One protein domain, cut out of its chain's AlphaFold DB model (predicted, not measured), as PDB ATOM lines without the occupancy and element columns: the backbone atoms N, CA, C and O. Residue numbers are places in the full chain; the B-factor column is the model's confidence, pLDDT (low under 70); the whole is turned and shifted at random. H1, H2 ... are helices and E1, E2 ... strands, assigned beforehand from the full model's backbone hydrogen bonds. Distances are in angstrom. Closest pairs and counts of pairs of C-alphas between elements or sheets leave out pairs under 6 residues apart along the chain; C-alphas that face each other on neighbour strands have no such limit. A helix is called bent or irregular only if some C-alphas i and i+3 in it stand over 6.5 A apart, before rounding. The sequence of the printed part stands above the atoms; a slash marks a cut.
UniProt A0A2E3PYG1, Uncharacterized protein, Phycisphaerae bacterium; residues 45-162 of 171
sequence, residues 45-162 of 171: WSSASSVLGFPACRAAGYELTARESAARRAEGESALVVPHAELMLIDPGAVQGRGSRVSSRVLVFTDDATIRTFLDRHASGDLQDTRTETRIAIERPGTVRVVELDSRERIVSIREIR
ATOM      1  N   TRP A  45     121.081 216.330 252.257       85.06
ATOM      2  CA  TRP A  45     120.584 217.139 253.376       85.06
ATOM      3  C   TRP A  45     119.830 216.294 254.409       85.06
ATOM      4  O   TRP A  45     120.001 216.458 255.616       85.06
ATOM      5  N   SER A  46     119.045 215.327 253.939       82.19
ATOM      6  CA  SER A  46     118.301 214.392 254.782       82.19
ATOM      7  C   SER A  46     119.176 213.669 255.813       82.19
ATOM      8  O   SER A  46     118.744 213.500 256.952       82.19
ATOM      9  N   SER A  47     120.399 213.293 255.435       84.69
ATOM     10  CA  SER A  47     121.380 212.620 256.291       84.69
ATOM     11  C   SER A  47     122.087 213.606 257.230       84.69
ATOM     12  O   SER A  47     122.224 213.350 258.426       84.69
ATOM     13  N   ALA A  48     122.461 214.778 256.713       85.19
ATOM     14  CA  ALA A  48     123.196 215.797 257.464       85.19
ATOM     15  C   ALA A  48     122.332 216.603 258.454       85.19
ATOM     16  O   ALA A  48     122.853 217.137 259.433       85.19
ATOM     17  N   SER A  49     121.016 216.676 258.234       81.75
ATOM     18  CA  SER A  49     120.083 217.463 259.060       81.75
ATOM     19  C   SER A  49     120.080 217.064 260.539       81.75
ATOM     20  O   SER A  49     119.942 217.921 261.406       81.75
ATOM     21  N   SER A  50     120.317 215.785 260.843       80.44
ATOM     22  CA  SER A  50     120.431 215.290 262.224       80.44
ATOM     23  C   SER A  50     121.637 215.864 262.980       80.44
ATOM     24  O   SER A  50     121.591 215.988 264.201       80.44
ATOM     25  N   VAL A  51     122.694 216.236 262.256       85.12
ATOM     26  CA  VAL A  51     123.935 216.798 262.807       85.12
ATOM     27  C   VAL A  51     123.856 218.322 262.878       85.12
ATOM     28  O   VAL A  51     124.289 218.922 263.855       85.12
ATOM     29  N   LEU A  52     123.298 218.956 261.843       81.50
ATOM     30  CA  LEU A  52     123.224 220.418 261.731       81.50
ATOM     31  C   LEU A  52     122.056 221.035 262.516       81.50
ATOM     32  O   LEU A  52     122.091 222.227 262.817       81.50
ATOM     33  N   GLY A  53     121.042 220.238 262.855       83.31
ATOM     34  CA  GLY A  53     119.839 220.694 263.539       83.31
ATOM     35  C   GLY A  53     118.825 221.337 262.591       83.31
ATOM     36  O   GLY A  53     118.785 221.051 261.391       83.31
ATOM     37  N   PHE A  54     117.974 222.199 263.147       83.69
ATOM     38  CA  PHE A  54     116.897 222.850 262.404       83.69
ATOM     39  C   PHE A  54     117.326 224.237 261.904       83.69
ATOM     40  O   PHE A  54     117.791 225.052 262.707       83.69
ATOM     41  N   PRO A  55     117.177 224.528 260.600       88.12
ATOM     42  CA  PRO A  55     117.420 225.866 260.077       88.12
ATOM     43  C   PRO A  55     116.370 226.854 260.593       88.12
ATOM     44  O   PRO A  55     115.203 226.499 260.748       88.12
ATOM     45  N   ALA A  56     116.787 228.101 260.814       87.31
ATOM     46  CA  ALA A  56     115.897 229.205 261.168       87.31
ATOM     47  C   ALA A  56     115.028 229.617 259.968       87.31
ATOM     48  O   ALA A  56     113.831 229.834 260.096       87.31
ATOM     49  N   CYS A  57     115.611 229.679 258.767       86.94
ATOM     50  CA  CYS A  57     114.858 229.953 257.544       86.94
ATOM     51  C   CYS A  57     115.524 229.333 256.307       86.94
ATOM     52  O   CYS A  57     116.677 228.884 256.351       86.94
ATOM     53  N   ARG A  58     114.797 229.338 255.185       88.00
ATOM     54  CA  ARG A  58     115.349 229.097 253.841       88.00
ATOM     55  C   ARG A  58     115.458 230.407 253.066       88.00
ATOM     56  O   ARG A  58     114.732 231.345 253.380       88.00
ATOM     57  N   ALA A  59     116.299 230.438 252.038       86.44
ATOM     58  CA  ALA A  59     116.403 231.528 251.071       86.44
ATOM     59  C   ALA A  59     116.710 230.989 249.656       86.44
ATOM     60  O   ALA A  59     117.247 229.888 249.491       86.44
ATOM     61  N   ALA A  60     116.370 231.769 248.628       84.31
ATOM     62  CA  ALA A  60     116.705 231.494 247.230       84.31
ATOM     63  C   ALA A  60     118.188 231.771 246.917       84.31
ATOM     64  O   ALA A  60     118.775 231.122 246.052       84.31
ATOM     65  N   GLY A  61     118.802 232.704 247.643       83.75
ATOM     66  CA  GLY A  61     120.199 233.092 247.484       83.75
ATOM     67  C   GLY A  61     120.702 233.871 248.692       83.75
ATOM     68  O   GLY A  61     119.919 234.250 249.566       83.75
ATOM     69  N   TYR A  62     122.014 234.096 248.742       85.88
ATOM     70  CA  TYR A  62     122.615 234.979 249.731       85.88
ATOM     71  C   TYR A  62     123.814 235.730 249.168       85.88
ATOM     72  O   TYR A  62     124.509 235.242 248.277       85.88
ATOM     73  N   GLU A  63     124.080 236.889 249.754       87.12
ATOM     74  CA  GLU A  63     125.315 237.636 249.569       87.12
ATOM     75  C   GLU A  63     125.921 237.924 250.941       87.12
ATOM     76  O   GLU A  63     125.206 238.255 251.890       87.12
ATOM     77  N   LEU A  64     127.237 237.760 251.045       82.25
ATOM     78  CA  LEU A  64     127.993 238.089 252.243       82.25
ATOM     79  C   LEU A  64     128.884 239.286 251.939       82.25
ATOM     80  O   LEU A  64     129.783 239.190 251.105       82.25
ATOM     81  N   THR A  65     128.669 240.378 252.657       77.62
ATOM     82  CA  THR A  65     129.513 241.567 252.571       77.62
ATOM     83  C   THR A  65     130.126 241.873 253.934       77.62
ATOM     84  O   THR A  65     129.688 241.379 254.975       77.62
ATOM     85  N   ALA A  66     131.206 242.650 253.927       71.19
ATOM     86  CA  ALA A  66     131.797 243.193 255.140       71.19
ATOM     87  C   ALA A  66     131.601 244.704 255.120       71.19
ATOM     88  O   ALA A  66     131.918 245.360 254.125       71.19
ATOM     89  N   ARG A  67     131.101 245.256 256.224       62.69
ATOM     90  CA  ARG A  67     130.968 246.700 256.398       62.69
ATOM     91  C   ARG A  67     131.738 247.129 257.637       62.69
ATOM     92  O   ARG A  67     131.667 246.502 258.695       62.69
ATOM     93  N   GLU A  68     132.484 248.219 257.515       57.53
ATOM     94  CA  GLU A  68     133.076 248.874 258.677       57.53
ATOM     95  C   GLU A  68     131.957 249.569 259.461       57.53
ATOM     96  O   GLU A  68     131.327 250.507 258.966       57.53
ATOM     97  N   SER A  69     131.679 249.104 260.684       51.53
ATOM     98  CA  SER A  69     130.872 249.902 261.605       51.53
ATOM     99  C   SER A  69     131.792 250.927 262.248       51.53
ATOM    100  O   SER A  69     132.604 250.599 263.117       51.53
ATOM    101  N   ALA A  70     131.680 252.184 261.822       49.19
ATOM    102  CA  ALA A  70     132.192 253.294 262.605       49.19
ATOM    103  C   ALA A  70     131.253 253.472 263.801       49.19
ATOM    104  O   ALA A  70     130.321 254.277 263.758       49.19
ATOM    105  N   ALA A  71     131.475 252.712 264.875       49.84
ATOM    106  CA  ALA A  71     130.893 253.049 266.163       49.84
ATOM    107  C   ALA A  71     131.457 254.423 266.564       49.84
ATOM    108  O   ALA A  71     132.557 254.518 267.108       49.84
ATOM    109  N   ARG A  72     130.746 255.505 266.208       42.47
ATOM    110  CA  ARG A  72     131.098 256.885 266.567       42.47
ATOM    111  C   ARG A  72     131.169 256.976 268.092       42.47
ATOM    112  O   ARG A  72     130.139 257.079 268.752       42.47
ATOM    113  N   ARG A  73     132.379 256.945 268.651       44.47
ATOM    114  CA  ARG A  73     132.657 257.512 269.975       44.47
ATOM    115  C   ARG A  73     133.099 258.963 269.827       44.47
ATOM    116  O   ARG A  73     133.524 259.372 268.748       44.47
ATOM    117  N   ALA A  74     132.925 259.722 270.909       45.72
ATOM    118  CA  ALA A  74     133.325 261.120 271.009       45.72
ATOM    119  C   ALA A  74     134.782 261.319 270.552       45.72
ATOM    120  O   ALA A  74     135.627 260.443 270.752       45.72
ATOM    121  N   GLU A  75     135.053 262.457 269.913       42.66
ATOM    122  CA  GLU A  75     136.381 262.823 269.414       42.66
ATOM    123  C   GLU A  75     137.457 262.634 270.498       42.66
ATOM    124  O   GLU A  75     137.350 263.186 271.591       42.66
ATOM    125  N   GLY A  76     138.496 261.845 270.194       46.50
ATOM    126  CA  GLY A  76     139.671 261.663 271.061       46.50
ATOM    127  C   GLY A  76     139.979 260.223 271.486       46.50
ATOM    128  O   GLY A  76     141.104 259.956 271.909       46.50
ATOM    129  N   GLU A  77     139.054 259.274 271.322       45.38
ATOM    130  CA  GLU A  77     139.305 257.848 271.579       45.38
ATOM    131  C   GLU A  77     139.547 257.082 270.271       45.38
ATOM    132  O   GLU A  77     138.844 257.273 269.281       45.38
ATOM    133  N   SER A  78     140.557 256.204 270.244       48.16
ATOM    134  CA  SER A  78     140.856 255.355 269.084       48.16
ATOM    135  C   SER A  78     139.610 254.569 268.665       48.16
ATOM    136  O   SER A  78     139.118 253.741 269.437       48.16
ATOM    137  N   ALA A  79     139.109 254.820 267.455       49.28
ATOM    138  CA  ALA A  79     137.953 254.118 266.919       49.28
ATOM    139  C   ALA A  79     138.283 252.628 266.769       49.28
ATOM    140  O   ALA A  79     139.177 252.240 266.015       49.28
ATOM    141  N   LEU A  80     137.561 251.788 267.509       50.91
ATOM    142  CA  LEU A  80     137.529 250.354 267.268       50.91
ATOM    143  C   LEU A  80     136.804 250.162 265.929       50.91
ATOM    144  O   LEU A  80     135.578 250.224 265.882       50.91
ATOM    145  N   VAL A  81     137.544 250.004 264.830       51.94
ATOM    146  CA  VAL A  81     136.942 249.590 263.557       51.94
ATOM    147  C   VAL A  81     136.482 248.150 263.757       51.94
ATOM    148  O   VAL A  81     137.303 247.235 263.833       51.94
ATOM    149  N   VAL A  82     135.172 247.957 263.916       54.22
ATOM    150  CA  VAL A  82     134.573 246.625 263.995       54.22
ATOM    151  C   VAL A  82     134.065 246.274 262.601       54.22
ATOM    152  O   VAL A  82     133.021 246.798 262.190       54.22
ATOM    153  N   PRO A  83     134.781 245.428 261.842       56.12
ATOM    154  CA  PRO A  83     134.194 244.827 260.659       56.12
ATOM    155  C   PRO A  83     133.053 243.912 261.120       56.12
ATOM    156  O   PRO A  83     133.279 242.918 261.811       56.12
ATOM    157  N   HIS A  84     131.818 244.261 260.763       71.25
ATOM    158  CA  HIS A  84     130.688 243.348 260.906       71.25
ATOM    159  C   HIS A  84     130.397 242.715 259.551       71.25
ATOM    160  O   HIS A  84     130.562 243.340 258.499       71.25
ATOM    161  N   ALA A  85     130.008 241.446 259.589       78.88
ATOM    162  CA  ALA A  85     129.527 240.761 258.406       78.88
ATOM    163  C   ALA A  85     128.050 241.107 258.213       78.88
ATOM    164  O   ALA A  85     127.277 241.109 259.170       78.88
ATOM    165  N   GLU A  86     127.659 241.384 256.981       81.50
ATOM    166  CA  GLU A  86     126.270 241.574 256.601       81.50
ATOM    167  C   GLU A  86     125.867 240.427 255.676       81.50
ATOM    168  O   GLU A  86     126.543 240.128 254.691       81.50
ATOM    169  N   LEU A  87     124.783 239.745 256.038       85.44
ATOM    170  CA  LEU A  87     124.206 238.659 255.259       85.44
ATOM    171  C   LEU A  87     122.910 239.151 254.627       85.44
ATOM    172  O   LEU A  87     121.937 239.421 255.332       85.44
ATOM    173  N   MET A  88     122.892 239.246 253.305       86.75
ATOM    174  CA  MET A  88     121.678 239.497 252.539       86.75
ATOM    175  C   MET A  88     121.085 238.162 252.101       86.75
ATOM    176  O   MET A  88     121.788 237.347 251.516       86.75
ATOM    177  N   LEU A  89     119.809 237.932 252.383       87.06
ATOM    178  CA  LEU A  89     119.046 236.750 251.994       87.06
ATOM    179  C   LEU A  89     118.018 237.139 250.942       87.06
ATOM    180  O   LEU A  89     117.277 238.093 251.149       87.06
ATOM    181  N   ILE A  90     117.952 236.388 249.848       85.31
ATOM    182  CA  ILE A  90     117.001 236.618 248.756       85.31
ATOM    183  C   ILE A  90     115.807 235.677 248.942       85.31
ATOM    184  O   ILE A  90     115.999 234.472 249.108       85.31
ATOM    185  N   ASP A  91     114.595 236.218 248.924       82.62
ATOM    186  CA  ASP A  91     113.310 235.556 249.157       82.62
ATOM    187  C   ASP A  91     113.310 234.619 250.378       82.62
ATOM    188  O   ASP A  91     113.061 233.409 250.244       82.62
ATOM    189  N   PRO A  92     113.624 235.127 251.585       84.31
ATOM    190  CA  PRO A  92     113.626 234.283 252.761       84.31
ATOM    191  C   PRO A  92     112.211 233.856 253.121       84.31
ATOM    192  O   PRO A  92     111.269 234.647 253.135       84.31
ATOM    193  N   GLY A  93     112.068 232.578 253.445       83.06
ATOM    194  CA  GLY A  93     110.779 231.981 253.752       83.06
ATOM    195  C   GLY A  93     110.887 230.881 254.789       83.06
ATOM    196  O   GLY A  93     111.978 230.418 255.140       83.06
ATOM    197  N   ALA A  94     109.725 230.441 255.267       82.25
ATOM    198  CA  ALA A  94     109.653 229.325 256.195       82.25
ATOM    199  C   ALA A  94     110.203 228.052 255.544       82.25
ATOM    200  O   ALA A  94     110.013 227.792 254.346       82.25
ATOM    201  N   VAL A  95     110.875 227.247 256.360       78.88
ATOM    202  CA  VAL A  95     111.359 225.926 255.970       78.88
ATOM    203  C   VAL A  95     110.139 225.010 255.924       78.88
ATOM    204  O   VAL A  95     109.720 224.450 256.932       78.88
ATOM    205  N   GLN A  96     109.519 224.901 254.753       65.00
ATOM    206  CA  GLN A  96     108.517 223.865 254.519       65.00
ATOM    207  C   GLN A  96     109.244 222.537 254.296       65.00
ATOM    208  O   GLN A  96     110.364 222.542 253.785       65.00
ATOM    209  N   GLY A  97     108.641 221.430 254.744       56.12
ATOM    210  CA  GLY A  97     109.245 220.093 254.767       56.12
ATOM    211  C   GLY A  97     109.983 219.689 253.480       56.12
ATOM    212  O   GLY A  97     109.807 220.297 252.427       56.12
ATOM    213  N   ARG A  98     110.830 218.649 253.591       46.66
ATOM    214  CA  ARG A  98     111.726 218.145 252.523       46.66
ATOM    215  C   ARG A  98     111.076 218.263 251.131       46.66
ATOM    216  O   ARG A  98     110.047 217.634 250.898       46.66
ATOM    217  N   GLY A  99     111.661 219.060 250.231       46.97
ATOM    218  CA  GLY A  99     111.231 219.132 248.828       46.97
ATOM    219  C   GLY A  99     110.413 220.349 248.363       46.97
ATOM    220  O   GLY A  99     109.876 220.300 247.255       46.97
ATOM    221  N   SER A 100     110.311 221.454 249.114       44.09
ATOM    222  CA  SER A 100     109.681 222.686 248.593       44.09
ATOM    223  C   SER A 100     110.471 223.278 247.409       44.09
ATOM    224  O   SER A 100     111.457 223.996 247.586       44.09
ATOM    225  N   ARG A 101     110.014 222.996 246.180       42.62
ATOM    226  CA  ARG A 101     110.550 223.496 244.900       42.62
ATOM    227  C   ARG A 101     110.323 225.002 244.721       42.62
ATOM    228  O   ARG A 101     109.447 225.420 243.976       42.62
ATOM    229  N   VAL A 102     111.154 225.824 245.348       43.84
ATOM    230  CA  VAL A 102     111.309 227.241 244.977       43.84
ATOM    231  C   VAL A 102     112.784 227.578 245.086       43.84
ATOM    232  O   VAL A 102     113.167 228.016 246.154       43.84
ATOM    233  N   SER A 103     113.612 227.268 244.074       50.25
ATOM    234  CA  SER A 103     115.043 227.669 243.942       50.25
ATOM    235  C   SER A 103     115.929 227.635 245.211       50.25
ATOM    236  O   SER A 103     117.014 228.209 245.216       50.25
ATOM    237  N   SER A 104     115.496 226.959 246.279       57.00
ATOM    238  CA  SER A 104     115.942 227.208 247.649       57.00
ATOM    239  C   SER A 104     117.208 226.418 247.865       57.00
ATOM    240  O   SER A 104     117.185 225.281 248.328       57.00
ATOM    241  N   ARG A 105     118.312 227.033 247.457       71.81
ATOM    242  CA  ARG A 105     119.645 226.498 247.668       71.81
ATOM    243  C   ARG A 105     120.130 226.782 249.072       71.81
ATOM    244  O   ARG A 105     121.109 226.187 249.449       71.81
ATOM    245  N   VAL A 106     119.515 227.665 249.855       88.50
ATOM    246  CA  VAL A 106     120.191 228.215 251.033       88.50
ATOM    247  C   VAL A 106     119.392 227.949 252.301       88.50
ATOM    248  O   VAL A 106     118.233 228.343 252.407       88.50
ATOM    249  N   LEU A 107     120.024 227.304 253.279       90.12
ATOM    250  CA  LEU A 107     119.516 227.107 254.632       90.12
ATOM    251  C   LEU A 107     120.342 227.941 255.611       90.12
ATOM    252  O   LEU A 107     121.573 227.876 255.600       90.12
ATOM    253  N   VAL A 108     119.670 228.706 256.468       89.94
ATOM    254  CA  VAL A 108     120.321 229.602 257.432       89.94
ATOM    255  C   VAL A 108     120.116 229.071 258.841       89.94
ATOM    256  O   VAL A 108     118.994 228.809 259.265       89.94
ATOM    257  N   PHE A 109     121.210 228.941 259.583       90.50
ATOM    258  CA  PHE A 109     121.245 228.500 260.970       90.50
ATOM    259  C   PHE A 109     121.865 229.599 261.816       90.50
ATOM    260  O   PHE A 109     122.835 230.242 261.420       90.50
ATOM    261  N   THR A 110     121.331 229.796 263.009       87.62
ATOM    262  CA  THR A 110     121.916 230.699 263.992       87.62
ATOM    263  C   THR A 110     121.496 230.265 265.381       87.62
ATOM    264  O   THR A 110     120.360 229.823 265.575       87.62
ATOM    265  N   ASP A 111     122.405 230.412 266.338       84.38
ATOM    266  CA  ASP A 111     122.122 230.225 267.763       84.38
ATOM    267  C   ASP A 111     121.775 231.548 268.463       84.38
ATOM    268  O   ASP A 111     121.435 231.554 269.646       84.38
ATOM    269  N   ASP A 112     121.815 232.678 267.744       85.12
ATOM    270  CA  ASP A 112     121.361 233.962 268.274       85.12
ATOM    271  C   ASP A 112     119.826 233.999 268.291       85.12
ATOM    272  O   ASP A 112     119.168 234.051 267.249       85.12
ATOM    273  N   ALA A 113     119.246 233.981 269.493       84.19
ATOM    274  CA  ALA A 113     117.798 233.991 269.694       84.19
ATOM    275  C   ALA A 113     117.111 235.225 269.082       84.19
ATOM    276  O   ALA A 113     115.959 235.138 268.656       84.19
ATOM    277  N   THR A 114     117.812 236.359 269.000       84.00
ATOM    278  CA  THR A 114     117.287 237.598 268.410       84.00
ATOM    279  C   THR A 114     117.186 237.457 266.899       84.00
ATOM    280  O   THR A 114     116.127 237.721 266.330       84.00
ATOM    281  N   ILE A 115     118.264 236.990 266.253       84.62
ATOM    282  CA  ILE A 115     118.279 236.749 264.803       84.62
ATOM    283  C   ILE A 115     117.251 235.673 264.449       84.62
ATOM    284  O   ILE A 115     116.492 235.853 263.501       84.62
ATOM    285  N   ARG A 116     117.169 234.596 265.240       87.31
ATOM    286  CA  ARG A 116     116.183 233.525 265.050       87.31
ATOM    287  C   ARG A 116     114.751 234.056 265.110       87.31
ATOM    288  O   ARG A 116     114.011 233.880 264.154       87.31
ATOM    289  N   THR A 117     114.396 234.789 266.167       86.56
ATOM    290  CA  THR A 117     113.050 235.373 266.319       86.56
ATOM    291  C   THR A 117     112.706 236.311 265.159       86.56
ATOM    292  O   THR A 117     111.587 236.297 264.655       86.56
ATOM    293  N   PHE A 118     113.662 237.134 264.720       86.06
ATOM    294  CA  PHE A 118     113.474 238.016 263.570       86.06
ATOM    295  C   PHE A 118     113.232 237.227 262.275       86.06
ATOM    296  O   PHE A 118     112.274 237.514 261.559       86.06
ATOM    297  N   LEU A 119     114.064 236.219 262.000       86.31
ATOM    298  CA  LEU A 119     113.945 235.360 260.825       86.31
ATOM    299  C   LEU A 119     112.628 234.583 260.811       86.31
ATOM    300  O   LEU A 119     111.983 234.542 259.771       86.31
ATOM    301  N   ASP A 120     112.197 234.034 261.948       85.00
ATOM    302  CA  ASP A 120     110.936 233.295 262.070       85.00
ATOM    303  C   ASP A 120     109.730 234.193 261.744       85.00
ATOM    304  O   ASP A 120     108.823 233.804 261.001       85.00
ATOM    305  N   ARG A 121     109.735 235.436 262.244       82.75
ATOM    306  CA  ARG A 121     108.699 236.440 261.948       82.75
ATOM    307  C   ARG A 121     108.726 236.896 260.489       82.75
ATOM    308  O   ARG A 121     107.677 237.043 259.869       82.75
ATOM    309  N   HIS A 122     109.914 237.078 259.914       80.38
ATOM    310  CA  HIS A 122     110.057 237.412 258.497       80.38
ATOM    311  C   HIS A 122     109.539 236.280 257.601       80.38
ATOM    312  O   HIS A 122     108.739 236.492 256.696       80.38
ATOM    313  N   ALA A 123     109.973 235.054 257.887       78.25
ATOM    314  CA  ALA A 123     109.656 233.845 257.140       78.25
ATOM    315  C   ALA A 123     108.167 233.462 257.192       78.25
ATOM    316  O   ALA A 123     107.675 232.808 256.270       78.25
ATOM    317  N   SER A 124     107.467 233.849 258.262       77.75
ATOM    318  CA  SER A 124     106.022 233.658 258.439       77.75
ATOM    319  C   SER A 124     105.170 234.783 257.839       77.75
ATOM    320  O   SER A 124     103.947 234.666 257.829       77.75
ATOM    321  N   GLY A 125     105.790 235.843 257.307       73.25
ATOM    322  CA  GLY A 125     105.085 236.985 256.719       73.25
ATOM    323  C   GLY A 125     104.483 237.951 257.746       73.25
ATOM    324  O   GLY A 125     103.700 238.817 257.368       73.25
ATOM    325  N   ASP A 126     104.846 237.826 259.027       71.81
ATOM    326  CA  ASP A 126     104.403 238.727 260.105       71.81
ATOM    327  C   ASP A 126     105.011 240.137 259.962       71.81
ATOM    328  O   ASP A 126     104.441 241.139 260.392       71.81
ATOM    329  N   LEU A 127     106.175 240.238 259.314       68.75
ATOM    330  CA  LEU A 127     106.792 241.518 258.973       68.75
ATOM    331  C   LEU A 127     106.192 242.039 257.656       68.75
ATOM    332  O   LEU A 127     106.605 241.622 256.574       68.75
ATOM    333  N   GLN A 128     105.196 242.929 257.765       50.06
ATOM    334  CA  GLN A 128     104.507 243.541 256.621       50.06
ATOM    335  C   GLN A 128     105.489 244.103 255.577       50.06
ATOM    336  O   GLN A 128     106.406 244.847 255.914       50.06
ATOM    337  N   ASP A 129     105.240 243.779 254.306       51.06
ATOM    338  CA  ASP A 129     105.793 244.441 253.109       51.06
ATOM    339  C   ASP A 129     107.331 244.478 252.961       51.06
ATOM    340  O   ASP A 129     107.892 245.229 252.153       51.06
ATOM    341  N   THR A 130     108.048 243.624 253.691       48.69
ATOM    342  CA  THR A 130     109.493 243.453 253.505       48.69
ATOM    343  C   THR A 130     109.775 242.501 252.339       48.69
ATOM    344  O   THR A 130     109.666 241.286 252.448       48.69
ATOM    345  N   ARG A 131     110.060 243.153 251.206       56.66
ATOM    346  CA  ARG A 131     110.567 242.735 249.885       56.66
ATOM    347  C   ARG A 131     111.370 241.423 249.817       56.66
ATOM    348  O   ARG A 131     111.919 240.953 250.800       56.66
ATOM    349  N   THR A 132     111.555 240.963 248.576       64.94
ATOM    350  CA  THR A 132     112.477 239.943 248.024       64.94
ATOM    351  C   THR A 132     113.867 239.823 248.680       64.94
ATOM    352  O   THR A 132     114.591 238.887 248.379       64.94
ATOM    353  N   GLU A 133     114.293 240.730 249.561       75.75
ATOM    354  CA  GLU A 133     115.613 240.724 250.192       75.75
ATOM    355  C   GLU A 133     115.543 241.080 251.686       75.75
ATOM    356  O   GLU A 133     114.932 242.079 252.071       75.75
ATOM    357  N   THR A 134     116.267 240.330 252.519       82.94
ATOM    358  CA  THR A 134     116.430 240.582 253.960       82.94
ATOM    359  C   THR A 134     117.900 240.726 254.304       82.94
ATOM    360  O   THR A 134     118.685 239.816 254.061       82.94
ATOM    361  N   ARG A 135     118.285 241.850 254.917       83.56
ATOM    362  CA  ARG A 135     119.663 242.114 255.357       83.56
ATOM    363  C   ARG A 135     119.799 241.906 256.859       83.56
ATOM    364  O   ARG A 135     119.011 242.440 257.634       83.56
ATOM    365  N   ILE A 136     120.800 241.129 257.258       81.25
ATOM    366  CA  ILE A 136     121.075 240.764 258.646       81.25
ATOM    367  C   ILE A 136     122.488 241.220 258.983       81.25
ATOM    368  O   ILE A 136     123.464 240.688 258.453       81.25
ATOM    369  N   ALA A 137     122.593 242.187 259.890       79.50
ATOM    370  CA  ALA A 137     123.871 242.589 260.454       79.50
ATOM    371  C   ALA A 137     124.309 241.569 261.516       79.50
ATOM    372  O   ALA A 137     123.618 241.336 262.511       79.50
ATOM    373  N   ILE A 138     125.467 240.949 261.306       75.56
ATOM    374  CA  ILE A 138     126.056 239.953 262.204       75.56
ATOM    375  C   ILE A 138     127.097 240.676 263.060       75.56
ATOM    376  O   ILE A 138     128.302 240.623 262.821       75.56
ATOM    377  N   GLU A 139     126.595 241.422 264.044       69.94
ATOM    378  CA  GLU A 139     127.398 242.254 264.955       69.94
ATOM    379  C   GLU A 139     127.686 241.570 266.299       69.94
ATOM    380  O   GLU A 139     128.490 242.046 267.099       69.94
ATOM    381  N   ARG A 140     127.001 240.459 266.580       65.25
ATOM    382  CA  ARG A 140     127.035 239.748 267.863       65.25
ATOM    383  C   ARG A 140     127.785 238.428 267.739       65.25
ATOM    384  O   ARG A 140     127.809 237.858 266.655       65.25
ATOM    385  N   PRO A 141     128.357 237.898 268.839       59.34
ATOM    386  CA  PRO A 141     129.183 236.686 268.811       59.34
ATOM    387  C   PRO A 141     128.448 235.412 268.360       59.34
ATOM    388  O   PRO A 141     129.084 234.365 268.254       59.34
ATOM    389  N   GLY A 142     127.135 235.471 268.118       68.94
ATOM    390  CA  GLY A 142     126.373 234.358 267.573       68.94
ATOM    391  C   GLY A 142     126.832 234.012 266.159       68.94
ATOM    392  O   GLY A 142     126.809 234.848 265.260       68.94
ATOM    393  N   THR A 143     127.241 232.760 265.959       77.56
ATOM    394  CA  THR A 143     127.578 232.248 264.630       77.56
ATOM    395  C   THR A 143     126.315 232.193 263.775       77.56
ATOM    396  O   THR A 143     125.294 231.640 264.196       77.56
ATOM    397  N   VAL A 144     126.396 232.718 262.556       87.00
ATOM    398  CA  VAL A 144     125.419 232.430 261.503       87.00
ATOM    399  C   VAL A 144     126.054 231.431 260.555       87.00
ATOM    400  O   VAL A 144     127.141 231.664 260.038       87.00
ATOM    401  N   ARG A 145     125.404 230.295 260.334       90.25
ATOM    402  CA  ARG A 145     125.860 229.276 259.390       90.25
ATOM    403  C   ARG A 145     124.913 229.243 258.202       90.25
ATOM    404  O   ARG A 145     123.703 229.152 258.370       90.25
ATOM    405  N   VAL A 146     125.479 229.297 257.008       90.31
ATOM    406  CA  VAL A 146     124.760 229.237 255.740       90.31
ATOM    407  C   VAL A 146     125.146 227.939 255.048       90.31
ATOM    408  O   VAL A 146     126.327 227.693 254.807       90.31
ATOM    409  N   VAL A 147     124.163 227.092 254.773       91.31
ATOM    410  CA  VAL A 147     124.343 225.808 254.089       91.31
ATOM    411  C   VAL A 147     123.710 225.916 252.717       91.31
ATOM    412  O   VAL A 147     122.525 226.225 252.608       91.31
ATOM    413  N   GLU A 148     124.497 225.664 251.681       91.00
ATOM    414  CA  GLU A 148     124.027 225.666 250.306       91.00
ATOM    415  C   GLU A 148     123.763 224.238 249.817       91.00
ATOM    416  O   GLU A 148     124.581 223.343 250.042       91.00
ATOM    417  N   LEU A 149     122.642 224.036 249.133       88.62
ATOM    418  CA  LEU A 149     122.164 222.791 248.562       88.62
ATOM    419  C   LEU A 149     122.101 222.899 247.034       88.62
ATOM    420  O   LEU A 149     121.707 223.932 246.488       88.62
ATOM    421  N   ASP A 150     122.441 221.822 246.332       86.75
ATOM    422  CA  ASP A 150     122.189 221.708 244.896       86.75
ATOM    423  C   ASP A 150     120.731 221.313 244.582       86.75
ATOM    424  O   ASP A 150     119.877 221.152 245.456       86.75
ATOM    425  N   SER A 151     120.435 221.129 243.293       83.75
ATOM    426  CA  SER A 151     119.114 220.694 242.817       83.75
ATOM    427  C   SER A 151     118.732 219.264 243.218       83.75
ATOM    428  O   SER A 151     117.589 218.866 242.997       83.75
ATOM    429  N   ARG A 152     119.666 218.491 243.781       85.44
ATOM    430  CA  ARG A 152     119.477 217.132 244.300       85.44
ATOM    431  C   ARG A 152     119.453 217.105 245.833       85.44
ATOM    432  O   ARG A 152     119.551 216.028 246.409       85.44
ATOM    433  N   GLU A 153     119.314 218.265 246.480       84.62
ATOM    434  CA  GLU A 153     119.337 218.428 247.939       84.62
ATOM    435  C   GLU A 153     120.658 217.991 248.596       84.62
ATOM    436  O   GLU A 153     120.687 217.633 249.777       84.62
ATOM    437  N   ARG A 154     121.773 218.029 247.858       88.94
ATOM    438  CA  ARG A 154     123.105 217.760 248.408       88.94
ATOM    439  C   ARG A 154     123.779 219.025 248.866       88.94
ATOM    440  O   ARG A 154     123.729 220.036 248.175       88.94
ATOM    441  N   ILE A 155     124.471 218.941 249.993       90.69
ATOM    442  CA  ILE A 155     125.245 220.059 250.521       90.69
ATOM    443  C   ILE A 155     126.412 220.347 249.578       90.69
ATOM    444  O   ILE A 155     127.291 219.508 249.409       90.69
ATOM    445  N   VAL A 156     126.453 221.542 248.996       91.38
ATOM    446  CA  VAL A 156     127.566 222.002 248.150       91.38
ATOM    447  C   VAL A 156     128.503 222.948 248.883       91.38
ATOM    448  O   VAL A 156     129.693 222.977 248.585       91.38
ATOM    449  N   SER A 157     128.000 223.703 249.862       90.75
ATOM    450  CA  SER A 157     128.843 224.562 250.687       90.75
ATOM    451  C   SER A 157     128.274 224.732 252.091       90.75
ATOM    452  O   SER A 157     127.065 224.677 252.305       90.75
ATOM    453  N   ILE A 158     129.162 224.925 253.063       91.31
ATOM    454  CA  ILE A 158     128.811 225.342 254.419       91.31
ATOM    455  C   ILE A 158     129.728 226.505 254.766       91.31
ATOM    456  O   ILE A 158     130.951 226.362 254.730       91.31
ATOM    457  N   ARG A 159     129.149 227.658 255.093       88.06
ATOM    458  CA  ARG A 159     129.893 228.846 255.516       88.06
ATOM    459  C   ARG A 159     129.468 229.242 256.909       88.06
ATOM    460  O   ARG A 159     128.290 229.484 257.153       88.06
ATOM    461  N   GLU A 160     130.430 229.325 257.813       86.38
ATOM    462  CA  GLU A 160     130.224 229.931 259.122       86.38
ATOM    463  C   GLU A 160     130.668 231.387 259.080       86.38
ATOM    464  O   GLU A 160     131.816 231.697 258.770       86.38
ATOM    465  N   ILE A 161     129.742 232.274 259.406       81.88
ATOM    466  CA  ILE A 161     129.941 233.709 259.472       81.88
ATOM    467  C   ILE A 161     130.030 234.075 260.949       81.88
ATOM    468  O   ILE A 161     129.117 233.803 261.735       81.88
ATOM    469  N   ARG A 162     131.158 234.670 261.329       73.62
ATOM    470  CA  ARG A 162     131.441 235.112 262.695       73.62
ATOM    471  C   ARG A 162     131.887 236.571 262.650       73.62
ATOM    472  O   ARG A 162     132.659 236.916 261.752       73.62
TER     473      ARG A 162
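What this domain is: This is residues 45 to 162 of the 171 residues of an uncharacterized protein of Phycisphaerae bacterium (UniProt A0A2E3PYG1). Two twisted sheets make a sandwich, only partly face to face: E1, E4, E6 and E7 in one, E2, E3 and E5 in the other, with the long hairpin of E2 and E3 reaching out as an arm whose tip, residues 73 to 78, stands free. H2 packs at one side on E1 and E5; H1 is on the opposite face of the four-strand sheet. The printed part has 118 residues, with two helices and seven strands ordered H1 E1 E2 E3 E4 H2 E5 E6 E7, class mixed. Both sheets are antiparallel, E1 - E4 - E6 - E7 and E2 - E3 - E5; the whole is only just compact, close to loose (radius of gyration of the C-alphas 15.8 A), spanning 56 by 31 by 22 A.

How they stand to each other: Start at H1, residues 45 to 52, only just irregular: C-alphas 47 and 50 are 6.6 A apart. Next find one sheet, E1 (57 to 59), E4 (106 to 110), E6 (144 to 149) and E7 (155 to 161), where N 59 and O 106 are 2.9 A apart, N 107 and O 147 2.8 A, and, in the hairpin E6 and E7, N 146 and O 159 2.8 A. The other sheet holds the hairpin E2 (61 to 70) and E3 (81 to 90), N 63 to O 88 2.9 A, and E5 (133 to 138), N 89 to O 134 2.8 A. The facing parts are 11.0 A centre to centre. H1 is over E6, height 10.2 A. H2, residues 113 to 123, is on the opposite face, height 8.2 A; its C-alpha 119 is 6.4 A from that of Cys 57. Every O i to N i+4 pair is within hydrogen-bond range in H2, 2 of 4 in H1.

Where its parts are: Find C-alpha 45 at (120.584, 217.139, 253.376), where H1 begins. E2 runs 27.9 A from C-alpha 61 at (120.199, 233.092, 247.484); E3 returns over 28.0 A. H2 is 15.0 A long. E7, 17.0 A, ends at C-alpha 161, (129.941, 233.709, 259.472).

The domain as a whole: The farthest C-alphas, of Gly 76 and Gly 99, are 55.8 A apart. The printed part has no cut; the link E3 to E4 is long. Its mean pLDDT is 74.5, and residues 67 to 83, 96 to 104, 127 to 132 and 139 to 142 are under 70.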